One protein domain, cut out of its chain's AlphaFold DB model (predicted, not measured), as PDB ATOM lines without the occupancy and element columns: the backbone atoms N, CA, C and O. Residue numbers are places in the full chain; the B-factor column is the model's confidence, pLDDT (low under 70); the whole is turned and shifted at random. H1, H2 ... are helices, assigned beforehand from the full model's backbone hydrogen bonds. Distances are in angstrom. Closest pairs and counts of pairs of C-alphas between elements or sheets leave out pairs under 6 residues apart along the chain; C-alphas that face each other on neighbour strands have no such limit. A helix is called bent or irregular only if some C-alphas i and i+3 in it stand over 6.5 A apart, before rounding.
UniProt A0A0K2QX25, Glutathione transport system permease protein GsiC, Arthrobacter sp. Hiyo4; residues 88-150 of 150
ATOM      1  N   SER A  88     -23.892 -68.120 -16.473       90.44
ATOM      2  CA  SER A  88     -24.942 -67.440 -15.710       90.44
ATOM      3  C   SER A  88     -25.113 -67.998 -14.291       90.44
ATOM      4  O   SER A  88     -25.245 -67.213 -13.353       90.44
ATOM      5  N   ASN A  89     -25.030 -69.317 -14.096       91.12
ATOM      6  CA  ASN A  89     -25.129 -69.939 -12.769       91.12
ATOM      7  C   ASN A  89     -23.907 -69.624 -11.898       91.12
ATOM      8  O   ASN A  89     -24.029 -69.277 -10.717       91.12
ATOM      9  N   ALA A  90     -22.717 -69.680 -12.502       89.44
ATOM     10  CA  ALA A  90     -21.481 -69.314 -11.824       89.44
ATOM     11  C   ALA A  90     -21.521 -67.847 -11.360       89.44
ATOM     12  O   ALA A  90     -21.131 -67.536 -10.230       89.44
ATOM     13  N   LEU A  91     -22.048 -66.944 -12.196       90.50
ATOM     14  CA  LEU A  91     -22.268 -65.545 -11.829       90.50
ATOM     15  C   LEU A  91     -23.338 -65.384 -10.750       90.50
ATOM     16  O   LEU A  91     -23.115 -64.630  -9.806       90.50
ATOM     17  N   ALA A  92     -24.456 -66.106 -10.835       91.38
ATOM     18  CA  ALA A  92     -25.524 -66.051  -9.837       91.38
ATOM     19  C   ALA A  92     -25.023 -66.414  -8.431       91.38
ATOM     20  O   ALA A  92     -25.481 -65.847  -7.443       91.38
ATOM     21  N   THR A  93     -24.033 -67.302  -8.343       91.06
ATOM     22  CA  THR A  93     -23.423 -67.696  -7.068       91.06
ATOM     23  C   THR A  93     -22.380 -66.685  -6.578       91.06
ATOM     24  O   THR A  93     -22.245 -66.456  -5.377       91.06
ATOM     25  N   ARG A  94     -21.633 -66.047  -7.490       90.50
ATOM     26  CA  ARG A  94     -20.512 -65.153  -7.142       90.50
ATOM     27  C   ARG A  94     -20.924 -63.696  -6.929       90.50
ATOM     28  O   ARG A  94     -20.412 -63.054  -6.014       90.50
ATOM     29  N   ILE A  95     -21.857 -63.181  -7.733       93.25
ATOM     30  CA  ILE A  95     -22.320 -61.785  -7.667       93.25
ATOM     31  C   ILE A  95     -22.798 -61.410  -6.255       93.25
ATOM     32  O   ILE A  95     -22.345 -60.379  -5.757       93.25
ATOM     33  N   PRO A  96     -23.638 -62.204  -5.559       94.44
ATOM     34  CA  PRO A  96     -24.109 -61.844  -4.222       94.44
ATOM     35  C   PRO A  96     -22.978 -61.707  -3.199       94.44
ATOM     36  O   PRO A  96     -23.015 -60.815  -2.353       94.44
ATOM     37  N   VAL A  97     -21.946 -62.551  -3.297       94.44
ATOM     38  CA  VAL A  97     -20.788 -62.518  -2.393       94.44
ATOM     39  C   VAL A  97     -20.002 -61.224  -2.592       94.44
ATOM     40  O   VAL A  97     -19.759 -60.490  -1.633       94.44
ATOM     41  N   THR A  98     -19.672 -60.889  -3.844       92.75
ATOM     42  CA  THR A  98     -18.975 -59.639  -4.172       92.75
ATOM     43  C   THR A  98     -19.808 -58.419  -3.789       92.75
ATOM     44  O   THR A  98     -19.284 -57.491  -3.180       92.75
ATOM     45  N   MET A  99     -21.112 -58.428  -4.076       94.00
ATOM     46  CA  MET A  99     -22.016 -57.336  -3.708       94.00
ATOM     47  C   MET A  99     -22.072 -57.137  -2.197       94.00
ATOM     48  O   MET A  99     -22.025 -56.000  -1.736       94.00
ATOM     49  N   THR A 100     -22.105 -58.217  -1.417       94.81
ATOM     50  CA  THR A 100     -22.091 -58.135   0.049       94.81
ATOM     51  C   THR A 100     -20.810 -57.471   0.547       94.81
ATOM     52  O   THR A 100     -20.876 -56.556   1.366       94.81
ATOM     53  N   MET A 101     -19.650 -57.863   0.010       94.81
ATOM     54  CA  MET A 101     -18.369 -57.237   0.353       94.81
ATOM     55  C   MET A 101     -18.322 -55.757  -0.035       94.81
ATOM     56  O   MET A 101     -17.935 -54.925   0.783       94.81
ATOM     57  N   VAL A 102     -18.751 -55.417  -1.253       94.88
ATOM     58  CA  VAL A 102     -18.766 -54.033  -1.749       94.88
ATOM     59  C   VAL A 102     -19.690 -53.165  -0.902       94.88
ATOM     60  O   VAL A 102     -19.287 -52.084  -0.481       94.88
ATOM     61  N   ILE A 103     -20.905 -53.632  -0.609       96.44
ATOM     62  CA  ILE A 103     -21.878 -52.887   0.198       96.44
ATOM     63  C   ILE A 103     -21.352 -52.701   1.623       96.44
ATOM     64  O   ILE A 103     -21.388 -51.584   2.137       96.44
ATOM     65  N   ALA A 104     -20.824 -53.755   2.251       95.38
ATOM     66  CA  ALA A 104     -20.275 -53.674   3.602       95.38
ATOM     67  C   ALA A 104     -19.091 -52.698   3.683       95.38
ATOM     68  O   ALA A 104     -19.061 -51.833   4.560       95.38
ATOM     69  N   ALA A 105     -18.149 -52.790   2.739       94.88
ATOM     70  CA  ALA A 105     -17.011 -51.881   2.660       94.88
ATOM     71  C   ALA A 105     -17.469 -50.439   2.416       94.88
ATOM     72  O   ALA A 105     -17.026 -49.528   3.110       94.88
ATOM     73  N   MET A 106     -18.396 -50.225   1.480       95.44
ATOM     74  CA  MET A 106     -18.916 -48.897   1.163       95.44
ATOM     75  C   MET A 106     -19.614 -48.263   2.367       95.44
ATOM     76  O   MET A 106     -19.384 -47.088   2.638       95.44
ATOM     77  N   LEU A 107     -20.421 -49.021   3.115       97.06
ATOM     78  CA  LEU A 107     -21.068 -48.534   4.336       97.06
ATOM     79  C   LEU A 107     -20.038 -48.150   5.398       97.06
ATOM     80  O   LEU A 107     -20.082 -47.039   5.924       97.06
ATOM     81  N   LEU A 108     -19.082 -49.037   5.675       96.50
ATOM     82  CA  LEU A 108     -18.053 -48.809   6.685       96.50
ATOM     83  C   LEU A 108     -17.172 -47.603   6.334       96.50
ATOM     84  O   LEU A 108     -16.991 -46.710   7.164       96.50
ATOM     85  N   ILE A 109     -16.690 -47.530   5.090       94.62
ATOM     86  CA  ILE A 109     -15.887 -46.408   4.593       94.62
ATOM     87  C   ILE A 109     -16.698 -45.117   4.646       94.62
ATOM     88  O   ILE A 109     -16.190 -44.116   5.137       94.62
ATOM     89  N   SER A 110     -17.955 -45.125   4.196       95.69
ATOM     90  CA  SER A 110     -18.790 -43.919   4.189       95.69
ATOM     91  C   SER A 110     -19.012 -43.379   5.599       95.69
ATOM     92  O   SER A 110     -18.897 -42.174   5.811       95.69
ATOM     93  N   VAL A 111     -19.278 -44.251   6.578       97.00
ATOM     94  CA  VAL A 111     -19.451 -43.845   7.980       97.00
ATOM     95  C   VAL A 111     -18.155 -43.259   8.534       97.00
ATOM     96  O   VAL A 111     -18.161 -42.137   9.040       97.00
ATOM     97  N   ILE A 112     -17.034 -43.970   8.398       95.31
ATOM     98  CA  ILE A 112     -15.738 -43.523   8.928       95.31
ATOM     99  C   ILE A 112     -15.295 -42.217   8.255       95.31
ATOM    100  O   ILE A 112     -14.949 -41.259   8.945       95.31
ATOM    101  N   ALA A 113     -15.356 -42.147   6.925       92.25
ATOM    102  CA  ALA A 113     -14.981 -40.962   6.159       92.25
ATOM    103  C   ALA A 113     -15.851 -39.755   6.526       92.25
ATOM    104  O   ALA A 113     -15.328 -38.654   6.694       92.25
ATOM    105  N   THR A 114     -17.158 -39.956   6.723       94.94
ATOM    106  CA  THR A 114     -18.064 -38.883   7.154       94.94
ATOM    107  C   THR A 114     -17.706 -38.390   8.554       94.94
ATOM    108  O   THR A 114     -17.606 -37.184   8.759       94.94
ATOM    109  N   LEU A 115     -17.458 -39.286   9.515       94.69
ATOM    110  CA  LEU A 115     -17.085 -38.897  10.881       94.69
ATOM    111  C   LEU A 115     -15.765 -38.116  10.914       94.69
ATOM    112  O   LEU A 115     -15.683 -37.070  11.561       94.69
ATOM    113  N   ILE A 116     -14.751 -38.593  10.187       91.94
ATOM    114  CA  ILE A 116     -13.453 -37.916  10.069       91.94
ATOM    115  C   ILE A 116     -13.624 -36.553   9.385       91.94
ATOM    116  O   ILE A 116     -13.109 -35.552   9.886       91.94
ATOM    117  N   GLY A 117     -14.384 -36.492   8.289       91.06
ATOM    118  CA  GLY A 117     -14.654 -35.258   7.552       91.06
ATOM    119  C   GLY A 117     -15.389 -34.212   8.394       91.06
ATOM    120  O   GLY A 117     -14.992 -33.047   8.420       91.06
ATOM    121  N   VAL A 118     -16.408 -34.622   9.156       93.88
ATOM    122  CA  VAL A 118     -17.135 -33.733  10.076       93.88
ATOM    123  C   VAL A 118     -16.224 -33.259  11.213       93.88
ATOM    124  O   VAL A 118     -16.215 -32.072  11.534       93.88
ATOM    125  N   ALA A 119     -15.417 -34.145  11.807       89.69
ATOM    126  CA  ALA A 119     -14.489 -33.771  12.876       89.69
ATOM    127  C   ALA A 119     -13.430 -32.755  12.410       89.69
ATOM    128  O   ALA A 119     -13.138 -31.801  13.139       89.69
ATOM    129  N   ALA A 120     -12.895 -32.926  11.197       90.94
ATOM    130  CA  ALA A 120     -11.991 -31.971  10.559       90.94
ATOM    131  C   ALA A 120     -12.668 -30.607  10.344       90.94
ATOM    132  O   ALA A 120     -12.110 -29.574  10.729       90.94
ATOM    133  N   ALA A 121     -13.903 -30.607   9.827       89.44
ATOM    134  CA  ALA A 121     -14.670 -29.394   9.560       89.44
ATOM    135  C   ALA A 121     -15.005 -28.596  10.834       89.44
ATOM    136  O   ALA A 121     -14.934 -27.365  10.827       89.44
ATOM    137  N   VAL A 122     -15.347 -29.280  11.934       92.50
ATOM    138  CA  VAL A 122     -15.737 -28.635  13.199       92.50
ATOM    139  C   VAL A 122     -14.528 -28.133  13.987       92.50
ATOM    140  O   VAL A 122     -14.535 -26.986  14.431       92.50
ATOM    141  N   LYS A 123     -13.488 -28.960  14.186       86.50
ATOM    142  CA  LYS A 123     -12.344 -28.576  15.036       86.50
ATOM    143  C   LYS A 123     -11.453 -27.513  14.389       86.50
ATOM    144  O   LYS A 123     -10.935 -26.666  15.111       86.50
ATOM    145  N   ARG A 124     -11.307 -27.541  13.054       78.44
ATOM    146  CA  ARG A 124     -10.390 -26.683  12.273       78.44
ATOM    147  C   ARG A 124      -8.925 -26.781  12.766       78.44
ATOM    148  O   ARG A 124      -8.604 -27.434  13.758       78.44
ATOM    149  N   GLY A 125      -7.979 -26.187  12.035       88.19
ATOM    150  CA  GLY A 125      -6.564 -26.154  12.440       88.19
ATOM    151  C   GLY A 125      -5.790 -27.445  12.136       88.19
ATOM    152  O   GLY A 125      -5.780 -27.910  11.001       88.19
ATOM    153  N   TRP A 126      -5.071 -28.002  13.118       88.44
ATOM    154  CA  TRP A 126      -4.133 -29.111  12.870       88.44
ATOM    155  C   TRP A 126      -4.826 -30.428  12.483       88.44
ATOM    156  O   TRP A 126      -4.288 -31.161  11.659       88.44
ATOM    157  N   VAL A 127      -6.029 -30.699  13.007       86.00
ATOM    158  CA  VAL A 127      -6.820 -31.899  12.663       86.00
ATOM    159  C   VAL A 127      -7.236 -31.872  11.192       86.00
ATOM    160  O   VAL A 127      -7.092 -32.867  10.491       86.00
ATOM    161  N   ASP A 128      -7.687 -30.715  10.710       89.00
ATOM    162  CA  ASP A 128      -8.048 -30.499   9.307       89.00
ATOM    163  C   ASP A 128      -6.836 -30.682   8.377       89.00
ATOM    164  O   ASP A 128      -6.899 -31.430   7.404       89.00
ATOM    165  N   ARG A 129      -5.679 -30.110   8.741       88.94
ATOM    166  CA  ARG A 129      -4.433 -30.283   7.973       88.94
ATOM    167  C   ARG A 129      -3.990 -31.743   7.879       88.94
ATOM    168  O   ARG A 129      -3.584 -32.172   6.805       88.94
ATOM    169  N   VAL A 130      -4.071 -32.509   8.971       90.75
ATOM    170  CA  VAL A 130      -3.704 -33.938   8.968       90.75
ATOM    171  C   VAL A 130      -4.627 -34.738   8.049       90.75
ATOM    172  O   VAL A 130      -4.141 -35.543   7.256       90.75
ATOM    173  N   VAL A 131      -5.940 -34.494   8.110       89.62
ATOM    174  CA  VAL A 131      -6.918 -35.179   7.251       89.62
ATOM    175  C   VAL A 131      -6.705 -34.827   5.777       89.62
ATOM    176  O   VAL A 131      -6.707 -35.725   4.940       89.62
ATOM    177  N   GLN A 132      -6.452 -33.556   5.452       88.56
ATOM    178  CA  GLN A 132      -6.175 -33.133   4.076       88.56
ATOM    179  C   GLN A 132      -4.878 -33.731   3.528       88.56
ATOM    180  O   GLN A 132      -4.874 -34.236   2.409       88.56
ATOM    181  N   ILE A 133      -3.789 -33.725   4.305       89.81
ATOM    182  CA  ILE A 133      -2.525 -34.352   3.891       89.81
ATOM    183  C   ILE A 133      -2.738 -35.851   3.652       89.81
ATOM    184  O   ILE A 133      -2.309 -36.372   2.627       89.81
ATOM    185  N   GLY A 134      -3.448 -36.530   4.559       86.88
ATOM    186  CA  GLY A 134      -3.793 -37.941   4.394       86.88
ATOM    187  C   GLY A 134      -4.621 -38.205   3.134       86.88
ATOM    188  O   GLY A 134      -4.324 -39.143   2.400       86.88
ATOM    189  N   ALA A 135      -5.610 -37.355   2.844       86.44
ATOM    190  CA  ALA A 135      -6.435 -37.464   1.644       86.44
ATOM    191  C   ALA A 135      -5.620 -37.251   0.360       86.44
ATOM    192  O   ALA A 135      -5.765 -38.027  -0.576       86.44
ATOM    193  N   ILE A 136      -4.726 -36.257   0.333       87.50
ATOM    194  CA  ILE A 136      -3.844 -35.997  -0.814       87.50
ATOM    195  C   ILE A 136      -2.912 -37.181  -1.049       87.50
ATOM    196  O   ILE A 136      -2.755 -37.606  -2.188       87.50
ATOM    197  N   ILE A 137      -2.311 -37.738   0.008       85.88
ATOM    198  CA  ILE A 137      -1.471 -38.935  -0.111       85.88
ATOM    199  C   ILE A 137      -2.299 -40.096  -0.665       85.88
ATOM    200  O   ILE A 137      -1.854 -40.751  -1.600       85.88
ATOM    201  N   GLY A 138      -3.506 -40.314  -0.134       80.94
ATOM    202  CA  GLY A 138      -4.410 -41.363  -0.605       80.94
ATOM    203  C   GLY A 138      -4.787 -41.218  -2.081       80.94
ATOM    204  O   GLY A 138      -4.748 -42.202  -2.809       80.94
ATOM    205  N   ASP A 139      -5.090 -40.001  -2.531       80.38
ATOM    206  CA  ASP A 139      -5.440 -39.702  -3.927       80.38
ATOM    207  C   ASP A 139      -4.219 -39.753  -4.864       80.38
ATOM    208  O   ASP A 139      -4.329 -40.067  -6.046       80.38
ATOM    209  N   SER A 140      -3.024 -39.492  -4.324       81.19
ATOM    210  CA  SER A 140      -1.762 -39.528  -5.071       81.19
ATOM    211  C   SER A 140      -1.233 -40.944  -5.299       81.19
ATOM    212  O   SER A 140      -0.331 -41.115  -6.119       81.19
ATOM    213  N   VAL A 141      -1.750 -41.959  -4.594       76.06
ATOM    214  CA  VAL A 141      -1.425 -43.362  -4.873       76.06
ATOM    215  C   VAL A 141      -2.213 -43.792  -6.114       76.06
ATOM    216  O   VAL A 141      -3.441 -43.869  -6.060       76.06
ATOM    217  N   PRO A 142      -1.550 -44.104  -7.242       66.31
ATOM    218  CA  PRO A 142      -2.251 -44.558  -8.433       66.31
ATOM    219  C   PRO A 142      -3.027 -45.841  -8.120       66.31
ATOM    220  O   PRO A 142      -2.464 -46.781  -7.562       66.31
ATOM    221  N   ALA A 143      -4.290 -45.932  -8.550       60.41
ATOM    222  CA  ALA A 143      -5.138 -47.112  -8.318       60.41
ATOM    223  C   ALA A 143      -4.503 -48.449  -8.782       60.41
ATOM    224  O   ALA A 143      -4.889 -49.524  -8.324       60.41
ATOM    225  N   LEU A 144      -3.506 -48.385  -9.671       50.12
ATOM    226  CA  LEU A 144      -2.725 -49.521 -10.163       50.12
ATOM    227  C   LEU A 144      -1.709 -50.074  -9.142       50.12
ATOM    228  O   LEU A 144      -1.487 -51.281  -9.136       50.12
ATOM    229  N   SER A 145      -1.114 -49.260  -8.258       54.12
ATOM    230  CA  SER A 145      -0.104 -49.747  -7.293       54.12
ATOM    231  C   SER A 145      -0.707 -50.456  -6.077       54.12
ATOM    232  O   SER A 145      -0.027 -51.238  -5.425       54.12
ATOM    233  N   SER A 146      -1.986 -50.218  -5.772       52.62
ATOM    234  CA  SER A 146      -2.730 -50.957  -4.739       52.62
ATOM    235  C   SER A 146      -3.265 -52.314  -5.218       52.62
ATOM    236  O   SER A 146      -3.741 -53.102  -4.406       52.62
ATOM    237  N   ALA A 147      -3.229 -52.581  -6.528       48.94
ATOM    238  CA  ALA A 147      -3.721 -53.823  -7.123       48.94
ATOM    239  C   ALA A 147      -2.633 -54.902  -7.270       48.94
ATOM    240  O   ALA A 147      -2.966 -56.075  -7.371       48.94
ATOM    241  N   SER A 148      -1.343 -54.542  -7.238       46.12
ATOM    242  CA  SER A 148      -0.222 -55.487  -7.393       46.12
ATOM    243  C   SER A 148       0.075 -56.340  -6.149       46.12
ATOM    244  O   SER A 148       1.085 -57.038  -6.123       46.12
ATOM    245  N   SER A 149      -0.753 -56.254  -5.103       42.88
ATOM    246  CA  SER A 149      -0.622 -57.021  -3.856       42.88
ATOM    247  C   SER A 149      -1.703 -58.097  -3.667       42.88
ATOM    248  O   SER A 149      -1.881 -58.561  -2.542       42.88
ATOM    249  N   TRP A 150      -2.422 -58.470  -4.731       41.78
ATOM    250  CA  TRP A 150      -3.356 -59.603  -4.767       41.78
ATOM    251  C   TRP A 150      -2.914 -60.641  -5.793       41.78
ATOM    252  O   TRP A 150      -2.420 -60.223  -6.865       41.78
TER     253      TRP A 150
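AT A GLANCE: This is residues 88 to 150 of the 150 residues of the protein "Glutathione transport system permease protein GsiC" of Arthrobacter sp. Hiyo4 (UniProt A0A0K2QX25). A long helix, H1, and a shorter one, H2, make a lopsided helical hairpin open as a narrow V: H2 folds back beside the last part of H1, and a tail without a named element follows it. Residues 88 to 112 of H1 stick out at one end. The printed part has 63 residues with two named helices, H1 then H2, and no named strand: all helix. It is extended, a rod of 54 by 25 by 13 A, with a radius of gyration of the C-alphas of 16.7 A.

IN THESE COORDINATES: H1, residues 88 to 123, begins at C-alpha 88 (-24.942, -67.440, -15.710) and is 51.1 A long from first to last C-alpha. It has a kink of 30 degrees near residue 95 and is only just irregular, with C-alphas 93 and 96 6.54 A apart. H2, residues 126 to 140, is 20.9 A long and ends at C-alpha 140 (-1.762, -39.528, -5.071).

HOW THE PARTS SIT: H1 and H2 form a helical hairpin over a tight link of 2 residues. Residues 116 to 121 of H1 touch residues 127 to 131 of H2; the closest C-alphas, of Ala 120 and Asp 128, are 4.4 A apart. The helices run opposite ways at a shallow tilt of 32 degrees, only just short of steep. Every O i to N i+4 pair is within hydrogen-bond range in H2, and 30 of 32 in H1.

THE WHOLE: The two C-alphas farthest apart, of Asn 89 and Gly 125, are 53.8 A apart. Residues 133 to 150 also stand free, of which 133 to 140 belong to H2. The printed part has no cut and ends at the chain's last residue, Trp 150. Its mean pLDDT is 85.1, with residues 142 to 150 under 70.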